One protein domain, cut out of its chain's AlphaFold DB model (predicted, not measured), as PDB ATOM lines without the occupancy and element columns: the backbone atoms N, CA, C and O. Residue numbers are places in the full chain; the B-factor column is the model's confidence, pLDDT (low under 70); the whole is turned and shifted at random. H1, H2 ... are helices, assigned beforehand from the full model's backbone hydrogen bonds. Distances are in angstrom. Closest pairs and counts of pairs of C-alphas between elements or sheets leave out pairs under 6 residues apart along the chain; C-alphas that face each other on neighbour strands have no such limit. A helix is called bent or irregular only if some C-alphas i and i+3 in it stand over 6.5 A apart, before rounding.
ATOM      1  N   LEU A  17      94.390 127.209 174.558       74.00
ATOM      2  CA  LEU A  17      95.422 127.278 175.590       74.00
ATOM      3  C   LEU A  17      95.672 125.907 176.234       74.00
ATOM      4  O   LEU A  17      96.826 125.535 176.416       74.00
ATOM      5  N   GLY A  18      94.622 125.135 176.526       76.31
ATOM      6  CA  GLY A  18      94.743 123.779 177.065       76.31
ATOM      7  C   GLY A  18      95.499 122.842 176.122       76.31
ATOM      8  O   GLY A  18      96.457 122.193 176.536       76.31
ATOM      9  N   VAL A  19      95.144 122.850 174.834       75.12
ATOM     10  CA  VAL A  19      95.842 122.069 173.799       75.12
ATOM     11  C   VAL A  19      97.291 122.542 173.632       75.12
ATOM     12  O   VAL A  19      98.194 121.714 173.524       75.12
ATOM     13  N   ALA A  20      97.546 123.853 173.658       67.94
ATOM     14  CA  ALA A  20      98.899 124.402 173.562       67.94
ATOM     15  C   ALA A  20      99.776 124.019 174.767       67.94
ATOM     16  O   ALA A  20     100.942 123.674 174.585       67.94
ATOM     17  N   VAL A  21      99.221 124.034 175.984       68.62
ATOM     18  CA  VAL A  21      99.918 123.600 177.205       68.62
ATOM     19  C   VAL A  21     100.208 122.102 177.162       68.62
ATOM     20  O   VAL A  21     101.312 121.695 177.515       68.62
ATOM     21  N   GLU A  22      99.275 121.279 176.682       72.88
ATOM     22  CA  GLU A  22      99.489 119.835 176.572       72.88
ATOM     23  C   GLU A  22     100.531 119.481 175.497       72.88
ATOM     24  O   GLU A  22     101.401 118.639 175.727       72.88
ATOM     25  N   LEU A  23     100.516 120.172 174.353       68.12
ATOM     26  CA  LEU A  23     101.552 120.038 173.324       68.12
ATOM     27  C   LEU A  23     102.924 120.503 173.831       68.12
ATOM     28  O   LEU A  23     103.921 119.819 173.604       68.12
ATOM     29  N   ALA A  24     102.983 121.623 174.561       64.19
ATOM     30  CA  ALA A  24     104.216 122.112 175.172       64.19
ATOM     31  C   ALA A  24     104.748 121.150 176.246       64.19
ATOM     32  O   ALA A  24     105.952 120.907 176.305       64.19
ATOM     33  N   ALA A  25     103.872 120.557 177.060       67.12
ATOM     34  CA  ALA A  25     104.249 119.559 178.055       67.12
ATOM     35  C   ALA A  25     104.832 118.295 177.400       67.12
ATOM     36  O   ALA A  25     105.884 117.827 177.834       67.12
ATOM     37  N   ARG A  26     104.219 117.798 176.314       67.00
ATOM     38  CA  ARG A  26     104.722 116.641 175.548       67.00
ATOM     39  C   ARG A  26     106.057 116.924 174.849       67.00
ATOM     40  O   ARG A  26     106.935 116.065 174.834       67.00
ATOM     41  N   GLU A  27     106.245 118.131 174.311       69.62
ATOM     42  CA  GLU A  27     107.522 118.561 173.717       69.62
ATOM     43  C   GLU A  27     108.632 118.665 174.781       69.62
ATOM     44  O   GLU A  27     109.764 118.233 174.556       69.62
ATOM     45  N   VAL A  28     108.317 119.200 175.966       66.75
ATOM     46  CA  VAL A  28     109.258 119.283 177.095       66.75
ATOM     47  C   VAL A  28     109.607 117.892 177.630       66.75
ATOM     48  O   VAL A  28     110.783 117.627 177.874       66.75
ATOM     49  N   GLU A  29     108.636 116.986 177.753       62.66
ATOM     50  CA  GLU A  29     108.853 115.585 178.142       62.66
ATOM     51  C   GLU A  29     109.791 114.872 177.154       62.66
ATOM     52  O   GLU A  29     110.818 114.320 177.556       62.66
ATOM     53  N   GLY A  30     109.538 115.015 175.847       64.44
ATOM     54  CA  GLY A  30     110.390 114.449 174.797       64.44
ATOM     55  C   GLY A  30     111.820 115.005 174.782       64.44
ATOM     56  O   GLY A  30     112.755 114.293 174.411       64.44
ATOM     57  N   ARG A  31     112.029 116.259 175.208       70.62
ATOM     58  CA  ARG A  31     113.368 116.864 175.343       70.62
ATOM     59  C   ARG A  31     114.070 116.485 176.647       70.62
ATOM     60  O   ARG A  31     115.292 116.340 176.648       70.62
ATOM     61  N   LEU A  32     113.333 116.308 177.742       70.50
ATOM     62  CA  LEU A  32     113.888 115.896 179.035       70.50
ATOM     63  C   LEU A  32     114.459 114.476 178.976       70.50
ATOM     64  O   LEU A  32     115.551 114.239 179.498       70.50
ATOM     65  N   ASP A  33     113.808 113.570 178.249       71.38
ATOM     66  CA  ASP A  33     114.296 112.199 178.060       71.38
ATOM     67  C   ASP A  33     115.610 112.125 177.265       71.38
ATOM     68  O   ASP A  33     116.367 111.160 177.391       71.38
ATOM     69  N   GLN A  34     115.963 113.168 176.505       80.75
ATOM     70  CA  GLN A  34     117.239 113.228 175.780       80.75
ATOM     71  C   GLN A  34     118.434 113.532 176.692       80.75
ATOM     72  O   GLN A  34     119.573 113.207 176.341       80.75
ATOM     73  N   VAL A  35     118.213 114.136 177.864       84.75
ATOM     74  CA  VAL A  35     119.299 114.531 178.774       84.75
ATOM     75  C   VAL A  35     120.041 113.307 179.335       84.75
ATOM     76  O   VAL A  35     121.269 113.268 179.209       84.75
ATOM     77  N   PRO A  36     119.371 112.261 179.868       87.44
ATOM     78  CA  PRO A  36     120.035 111.011 180.239       87.44
ATOM     79  C   PRO A  36     120.823 110.369 179.090       87.44
ATOM     80  O   PRO A  36     121.949 109.917 179.300       87.44
ATOM     81  N   TRP A  37     120.296 110.393 177.861       89.81
ATOM     82  CA  TRP A  37     120.999 109.876 176.681       89.81
ATOM     83  C   TRP A  37     122.263 110.668 176.347       89.81
ATOM     84  O   TRP A  37     123.292 110.081 176.000       89.81
ATOM     85  N   LEU A  38     122.226 111.997 176.476       88.06
ATOM     86  CA  LEU A  38     123.400 112.848 176.290       88.06
ATOM     87  C   LEU A  38     124.487 112.509 177.319       88.06
ATOM     88  O   LEU A  38     125.654 112.329 176.959       88.06
ATOM     89  N   ILE A  39     124.099 112.359 178.589       88.94
ATOM     90  CA  ILE A  39     124.996 111.967 179.685       88.94
ATOM     91  C   ILE A  39     125.589 110.576 179.413       88.94
ATOM     92  O   ILE A  39     126.800 110.387 179.550       88.94
ATOM     93  N   LEU A  40     124.779 109.624 178.944       89.56
ATOM     94  CA  LEU A  40     125.228 108.274 178.613       89.56
ATOM     95  C   LEU A  40     126.216 108.261 177.433       89.56
ATOM     96  O   LEU A  40     127.239 107.577 177.477       89.56
ATOM     97  N   ARG A  41     125.985 109.081 176.398       90.00
ATOM     98  CA  ARG A  41     126.935 109.260 175.282       90.00
ATOM     99  C   ARG A  41     128.254 109.885 175.743       90.00
ATOM    100  O   ARG A  41     129.318 109.525 175.235       90.00
ATOM    101  N   LEU A  42     128.219 110.798 176.714       88.06
ATOM    102  CA  LEU A  42     129.432 111.327 177.344       88.06
ATOM    103  C   LEU A  42     130.158 110.247 178.161       88.06
ATOM    104  O   LEU A  42     131.389 110.189 178.120       88.06
ATOM    105  N   ALA A  43     129.420 109.363 178.838       85.81
ATOM    106  CA  ALA A  43     129.977 108.218 179.556       85.81
ATOM    107  C   ALA A  43     130.674 107.235 178.601       85.81
ATOM    108  O   ALA A  43     131.810 106.836 178.861       85.81
ATOM    109  N   ARG A  44     130.069 106.938 177.439       87.19
ATOM    110  CA  ARG A  44     130.652 106.097 176.373       87.19
ATOM    111  C   ARG A  44     132.046 106.562 175.954       87.19
ATOM    112  O   ARG A  44     132.949 105.752 175.768       87.19
ATOM    113  N   ARG A  45     132.266 107.877 175.840       86.12
ATOM    114  CA  ARG A  45     133.576 108.440 175.450       86.12
ATOM    115  C   ARG A  45     134.690 108.152 176.461       86.12
ATOM    116  O   ARG A  45     135.860 108.252 176.103       86.12
ATOM    117  N   ARG A  46     134.347 107.797 177.704       81.25
ATOM    118  CA  ARG A  46     135.305 107.421 178.755       81.25
ATOM    119  C   ARG A  46     135.665 105.930 178.748       81.25
ATOM    120  O   ARG A  46     136.579 105.548 179.476       81.25
ATOM    121  N   LEU A  47     134.990 105.104 177.940       78.06
ATOM    122  CA  LEU A  47     135.328 103.692 177.746       78.06
ATOM    123  C   LEU A  47     136.495 103.513 176.762       78.06
ATOM    124  O   LEU A  47     136.680 104.302 175.821       78.06
ATOM    125  N   HIS A  48     137.261 102.439 176.978       75.75
ATOM    126  CA  HIS A  48     138.337 102.018 176.082       75.75
ATOM    127  C   HIS A  48     137.761 101.661 174.699       75.75
ATOM    128  O   HIS A  48     136.705 101.030 174.663       75.75
ATOM    129  N   PRO A  49     138.412 102.040 173.581       76.19
ATOM    130  CA  PRO A  49     137.863 101.855 172.233       76.19
ATOM    131  C   PRO A  49     137.411 100.423 171.925       76.19
ATOM    132  O   PRO A  49     136.377 100.247 171.303       76.19
ATOM    133  N   GLU A  50     138.136  99.422 172.427       71.62
ATOM    134  CA  GLU A  50     137.891  97.994 172.155       71.62
ATOM    135  C   GLU A  50     136.572  97.445 172.716       71.62
ATOM    136  O   GLU A  50     136.034  96.490 172.178       71.62
ATOM    137  N   ILE A  51     136.058  98.021 173.805       71.00
ATOM    138  CA  ILE A  51     134.856  97.527 174.509       71.00
ATOM    139  C   ILE A  51     133.726  98.556 174.490       71.00
ATOM    140  O   ILE A  51     132.676  98.346 175.093       71.00
ATOM    141  N   ARG A  52     133.989  99.724 173.895       82.56
ATOM    142  CA  ARG A  52     133.121 100.897 173.959       82.56
ATOM    143  C   ARG A  52     131.762 100.615 173.345       82.56
ATOM    144  O   ARG A  52     130.770 101.056 173.910       82.56
ATOM    145  N   ASP A  53     131.763  99.969 172.189       82.31
ATOM    146  CA  ASP A  53     130.562  99.795 171.383       82.31
ATOM    147  C   ASP A  53     129.737  98.635 171.944       82.31
ATOM    148  O   ASP A  53     128.601  98.860 172.329       82.31
ATOM    149  N   GLU A  54     130.362  97.489 172.225       78.44
ATOM    150  CA  GLU A  54     129.733  96.348 172.916       78.44
ATOM    151  C   GLU A  54     129.059  96.753 174.246       78.44
ATOM    152  O   GLU A  54     127.874  96.536 174.446       78.44
ATOM    153  N   VAL A  55     129.774  97.415 175.168       77.06
ATOM    154  CA  VAL A  55     129.193  97.791 176.478       77.06
ATOM    155  C   VAL A  55     128.091  98.843 176.334       77.06
ATOM    156  O   VAL A  55     127.116  98.843 177.086       77.06
ATOM    157  N   PHE A  56     128.258  99.782 175.404       86.44
ATOM    158  CA  PHE A  56     127.271 100.834 175.222       86.44
ATOM    159  C   PHE A  56     125.997 100.302 174.564       86.44
ATOM    160  O   PHE A  56     124.915 100.612 175.055       86.44
ATOM    161  N   ASP A  57     126.135  99.521 173.495       84.94
ATOM    162  CA  ASP A  57     125.022  99.043 172.679       84.94
ATOM    163  C   ASP A  57     124.305  97.845 173.331       84.94
ATOM    164  O   ASP A  57     123.074  97.807 173.293       84.94
ATOM    165  N   ASP A  58     125.021  96.941 174.017       76.88
ATOM    166  CA  ASP A  58     124.428  95.710 174.573       76.88
ATOM    167  C   ASP A  58     123.977  95.833 176.040       76.88
ATOM    168  O   ASP A  58     123.053  95.138 176.460       76.88
ATOM    169  N   GLU A  59     124.603  96.704 176.843       80.56
ATOM    170  CA  GLU A  59     124.295  96.821 178.281       80.56
ATOM    171  C   GLU A  59     123.675  98.179 178.640       80.56
ATOM    172  O   GLU A  59     122.620  98.251 179.268       80.56
ATOM    173  N   TRP A  60     124.323  99.287 178.273       89.31
ATOM    174  CA  TRP A  60     123.964 100.601 178.821       89.31
ATOM    175  C   TRP A  60     122.764 101.250 178.133       89.31
ATOM    176  O   TRP A  60     121.911 101.835 178.805       89.31
ATOM    177  N   ALA A  61     122.718 101.198 176.802       87.50
ATOM    178  CA  ALA A  61     121.631 101.765 176.017       87.50
ATOM    179  C   ALA A  61     120.298 101.025 176.250       87.50
ATOM    180  O   ALA A  61     119.301 101.715 176.484       87.50
ATOM    181  N   PRO A  62     120.247  99.675 176.283       85.50
ATOM    182  CA  PRO A  62     119.017  98.941 176.580       85.50
ATOM    183  C   PRO A  62     118.504  99.183 178.003       85.50
ATOM    184  O   PRO A  62     117.309  99.394 178.192       85.50
ATOM    185  N   GLU A  63     119.393  99.242 179.000       84.69
ATOM    186  CA  GLU A  63     119.009  99.502 180.394       84.69
ATOM    187  C   GLU A  63     118.455 100.925 180.574       84.69
ATOM    188  O   GLU A  63     117.412 101.122 181.200       84.69
ATOM    189  N   LEU A  64     119.099 101.938 179.972       87.31
ATOM    190  CA  LEU A  64     118.563 103.301 180.001       87.31
ATOM    191  C   LEU A  64     117.210 103.375 179.285       87.31
ATOM    192  O   LEU A  64     116.307 104.056 179.767       87.31
ATOM    193  N   HIS A  65     117.058 102.669 178.164       87.31
ATOM    194  CA  HIS A  65     115.791 102.578 177.447       87.31
ATOM    195  C   HIS A  65     114.697 101.958 178.322       87.31
ATOM    196  O   HIS A  65     113.613 102.527 178.427       87.31
ATOM    197  N   PHE A  66     114.995 100.866 179.026       84.19
ATOM    198  CA  PHE A  66     114.072 100.223 179.957       84.19
ATOM    199  C   PHE A  66     113.668 101.151 181.113       84.19
ATOM    200  O   PHE A  66     112.481 101.310 181.394       84.19
ATOM    201  N   ILE A  67     114.629 101.831 181.749       82.12
ATOM    202  CA  ILE A  67     114.353 102.799 182.824       82.12
ATOM    203  C   ILE A  67     113.445 103.917 182.310       82.12
ATOM    204  O   ILE A  67     112.449 104.264 182.957       82.12
ATOM    205  N   LEU A  68     113.781 104.454 181.136       82.75
ATOM    206  CA  LEU A  68     113.036 105.532 180.515       82.75
ATOM    207  C   LEU A  68     111.699 105.084 179.958       82.75
ATOM    208  O   LEU A  68     110.894 105.975 179.797       82.75
ATOM    209  N   GLN A  69     111.424 103.800 179.703       80.56
ATOM    210  CA  GLN A  69     110.132 103.296 179.204       80.56
ATOM    211  C   GLN A  69     109.297 102.543 180.246       80.56
ATOM    212  O   GLN A  69     108.166 102.158 179.955       80.56
ATOM    213  N   SER A  70     109.819 102.352 181.460       72.38
ATOM    214  CA  SER A  70     109.120 101.629 182.523       72.38
ATOM    215  C   SER A  70     107.719 102.208 182.779       72.38
ATOM    216  O   SER A  70     107.541 103.351 183.210       72.38
ATOM    217  N   SER A  71     106.702 101.396 182.497       53.25
ATOM    218  CA  SER A  71     105.294 101.796 182.361       53.25
ATOM    219  C   SER A  71     104.590 102.142 183.682       53.25
ATOM    220  O   SER A  71     103.438 102.559 183.666       53.25
ATOM    221  N   GLY A  72     105.277 102.016 184.824       59.47
ATOM    222  CA  GLY A  72     104.730 102.291 186.161       59.47
ATOM    223  C   GLY A  72     105.233 103.571 186.846       59.47
ATOM    224  O   GLY A  72     104.862 103.822 187.989       59.47
ATOM    225  N   GLY A  73     106.111 104.363 186.217       62.06
ATOM    226  CA  GLY A  73     106.699 105.566 186.829       62.06
ATOM    227  C   GLY A  73     106.119 106.880 186.298       62.06
ATOM    228  O   GLY A  73     105.982 107.042 185.088       62.06
ATOM    229  N   LEU A  74     105.860 107.850 187.189       75.75
ATOM    230  CA  LEU A  74     105.575 109.243 186.807       75.75
ATOM    231  C   LEU A  74     106.740 109.829 185.970       75.75
ATOM    232  O   LEU A  74     107.895 109.470 186.240       75.75
ATOM    233  N   PRO A  75     106.487 110.754 185.019       73.12
ATOM    234  CA  PRO A  75     107.508 111.288 184.101       73.12
ATOM    235  C   PRO A  75     108.764 111.820 184.806       73.12
ATOM    236  O   PRO A  75     109.891 111.461 184.463       73.12
ATOM    237  N   LEU A  76     108.582 112.586 185.887       72.06
ATOM    238  CA  LEU A  76     109.693 113.125 186.677       72.06
ATOM    239  C   LEU A  76     110.524 112.019 187.349       72.06
ATOM    240  O   LEU A  76     111.749 112.101 187.418       72.06
ATOM    241  N   THR A  77     109.875 110.953 187.813       76.56
ATOM    242  CA  THR A  77     110.545 109.815 188.453       76.56
ATOM    243  C   THR A  77     111.393 109.036 187.450       76.56
ATOM    244  O   THR A  77     112.510 108.630 187.782       76.56
ATOM    245  N   ARG A  78     110.897 108.854 186.219       82.00
ATOM    246  CA  ARG A  78     111.644 108.225 185.113       82.00
ATOM    247  C   ARG A  78     112.860 109.064 184.736       82.00
ATOM    248  O   ARG A  78     113.966 108.524 184.697       82.00
ATOM    249  N   PHE A  79     112.680 110.377 184.600       82.06
ATOM    250  CA  PHE A  79     113.774 111.312 184.348       82.06
ATOM    251  C   PHE A  79     114.853 111.249 185.438       82.06
ATOM    252  O   PHE A  79     116.024 111.036 185.130       82.06
ATOM    253  N   VAL A  80     114.481 111.366 186.719       78.00
ATOM    254  CA  VAL A  80     115.443 111.342 187.835       78.00
ATOM    255  C   VAL A  80     116.189 110.009 187.895       78.00
ATOM    256  O   VAL A  80     117.408 109.996 188.076       78.00
ATOM    257  N   ARG A  81     115.498 108.876 187.708       81.75
ATOM    258  CA  ARG A  81     116.137 107.550 187.691       81.75
ATOM    259  C   ARG A  81     117.080 107.385 186.501       81.75
ATOM    260  O   ARG A  81     118.215 106.957 186.708       81.75
ATOM    261  N   GLY A  82     116.651 107.766 185.298       84.81
ATOM    262  CA  GLY A  82     117.464 107.708 184.083       84.81
ATOM    263  C   GLY A  82     118.692 108.615 184.169       84.81
ATOM    264  O   GLY A  82     119.807 108.183 183.877       84.81
ATOM    265  N   ALA A  83     118.520 109.844 184.664       84.69
ATOM    266  CA  ALA A  83     119.612 110.781 184.896       84.69
ATOM    267  C   ALA A  83     120.597 110.242 185.942       84.69
ATOM    268  O   ALA A  83     121.802 110.256 185.702       84.69
ATOM    269  N   ARG A  84     120.109 109.697 187.066       86.31
ATOM    270  CA  ARG A  84     120.957 109.094 188.110       86.31
ATOM    271  C   ARG A  84     121.750 107.900 187.582       86.31
ATOM    272  O   ARG A  84     122.937 107.787 187.881       86.31
ATOM    273  N   PHE A  85     121.117 107.037 186.789       87.81
ATOM    274  CA  PHE A  85     121.767 105.904 186.132       87.81
ATOM    275  C   PHE A  85     122.874 106.369 185.176       87.81
ATOM    276  O   PHE A  85     124.035 105.993 185.342       87.81
ATOM    277  N   ALA A  86     122.546 107.264 184.239       87.50
ATOM    278  CA  ALA A  86     123.501 107.786 183.266       87.50
ATOM    279  C   ALA A  86     124.665 108.535 183.940       87.50
ATOM    280  O   ALA A  86     125.819 108.393 183.531       87.50
ATOM    281  N   PHE A  87     124.395 109.297 185.004       84.88
ATOM    282  CA  PHE A  87     125.420 110.018 185.759       84.88
ATOM    283  C   PHE A  87     126.312 109.068 186.571       84.88
ATOM    284  O   PHE A  87     127.531 109.241 186.607       84.88
ATOM    285  N   GLY A  88     125.727 108.019 187.158       80.69
ATOM    286  CA  GLY A  88     126.469 106.938 187.808       80.69
ATOM    287  C   GLY A  88     127.441 106.260 186.844       80.69
ATOM    288  O   GLY A  88     128.618 106.091 187.169       80.69
ATOM    289  N   LEU A  89     126.995 105.974 185.619       86.38
ATOM    290  CA  LEU A  89     127.856 105.447 184.561       86.38
ATOM    291  C   LEU A  89     128.891 106.468 184.080       86.38
ATOM    292  O   LEU A  89     130.031 106.093 183.848       86.38
TER     293      LEU A  89
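AT A GLANCE: This is residues 17 to 89 of the 487 residues of the protein "PrsW family intramembrane metalloprotease" of Microbispora cellulosiformans (UniProt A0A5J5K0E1). Three helices, H2, H3 and H4, make a small up-and-down bundle, in which each runs against the one before it, and residues 17 to 28 of H1 stick out beyond it as a free arm. The arm makes much of the length: the C-alphas span 52 by 22 by 17 A, against 37 by 18 by 17 A without it. The printed part has 73 residues with four named helices, H1 to H4 in that order, and no named strand; the class is all helix. The whole is loose, with a radius of gyration of the C-alphas of 14.3 A.

IN THESE COORDINATES: H1, residues 17 to 32, begins with C-alpha 17 at (95.422, 127.278, 175.590) and is 22.0 A long. H2 is residues 34 to 44, 15.2 A. H3, residues 52 to 69, is 23.7 A long; it has a kink of 25 degrees near residue 60 and is only just irregular, with C-alphas 58 and 61 6.8 A apart. H4, residues 75 to 89, is 21.2 A long and ends with C-alpha 89 at (127.856, 105.447, 184.561).

HOW THE PARTS SIT: H2 and H3 form a helical hairpin and touch, closest at the C-alphas of Arg 44 and Arg 52, 6.2 A, at a shallow tilt of 22 degrees. H3 touches H4 with residues 64 to 69 alone, also a helical hairpin, closest at the C-alphas of Leu 68 and Arg 78, 5.5 A. H2 and H4 touch, closest at the C-alphas of Pro 36 and Ala 83, 4.7 A, and run the same way at a shallow tilt of 10 degrees. H1 and H4 are close but not clearly touching, with the C-alphas of Leu 32 and Phe 79 7.0 A apart. H1 and H2 meet only through their link; H1 and H3 are apart. Each O i to N i+4 pair is within hydrogen-bond range in H1, H2 and H4, and 11 of 14 in H3.

THE WHOLE: The C-alphas farthest apart are those of Leu 17 and Glu 50, 51.7 A. The printed part has no cut and no long link. Its mean pLDDT is 78.5; residues 20 to 21, 23 to 30 and 71 to 73 are under 70.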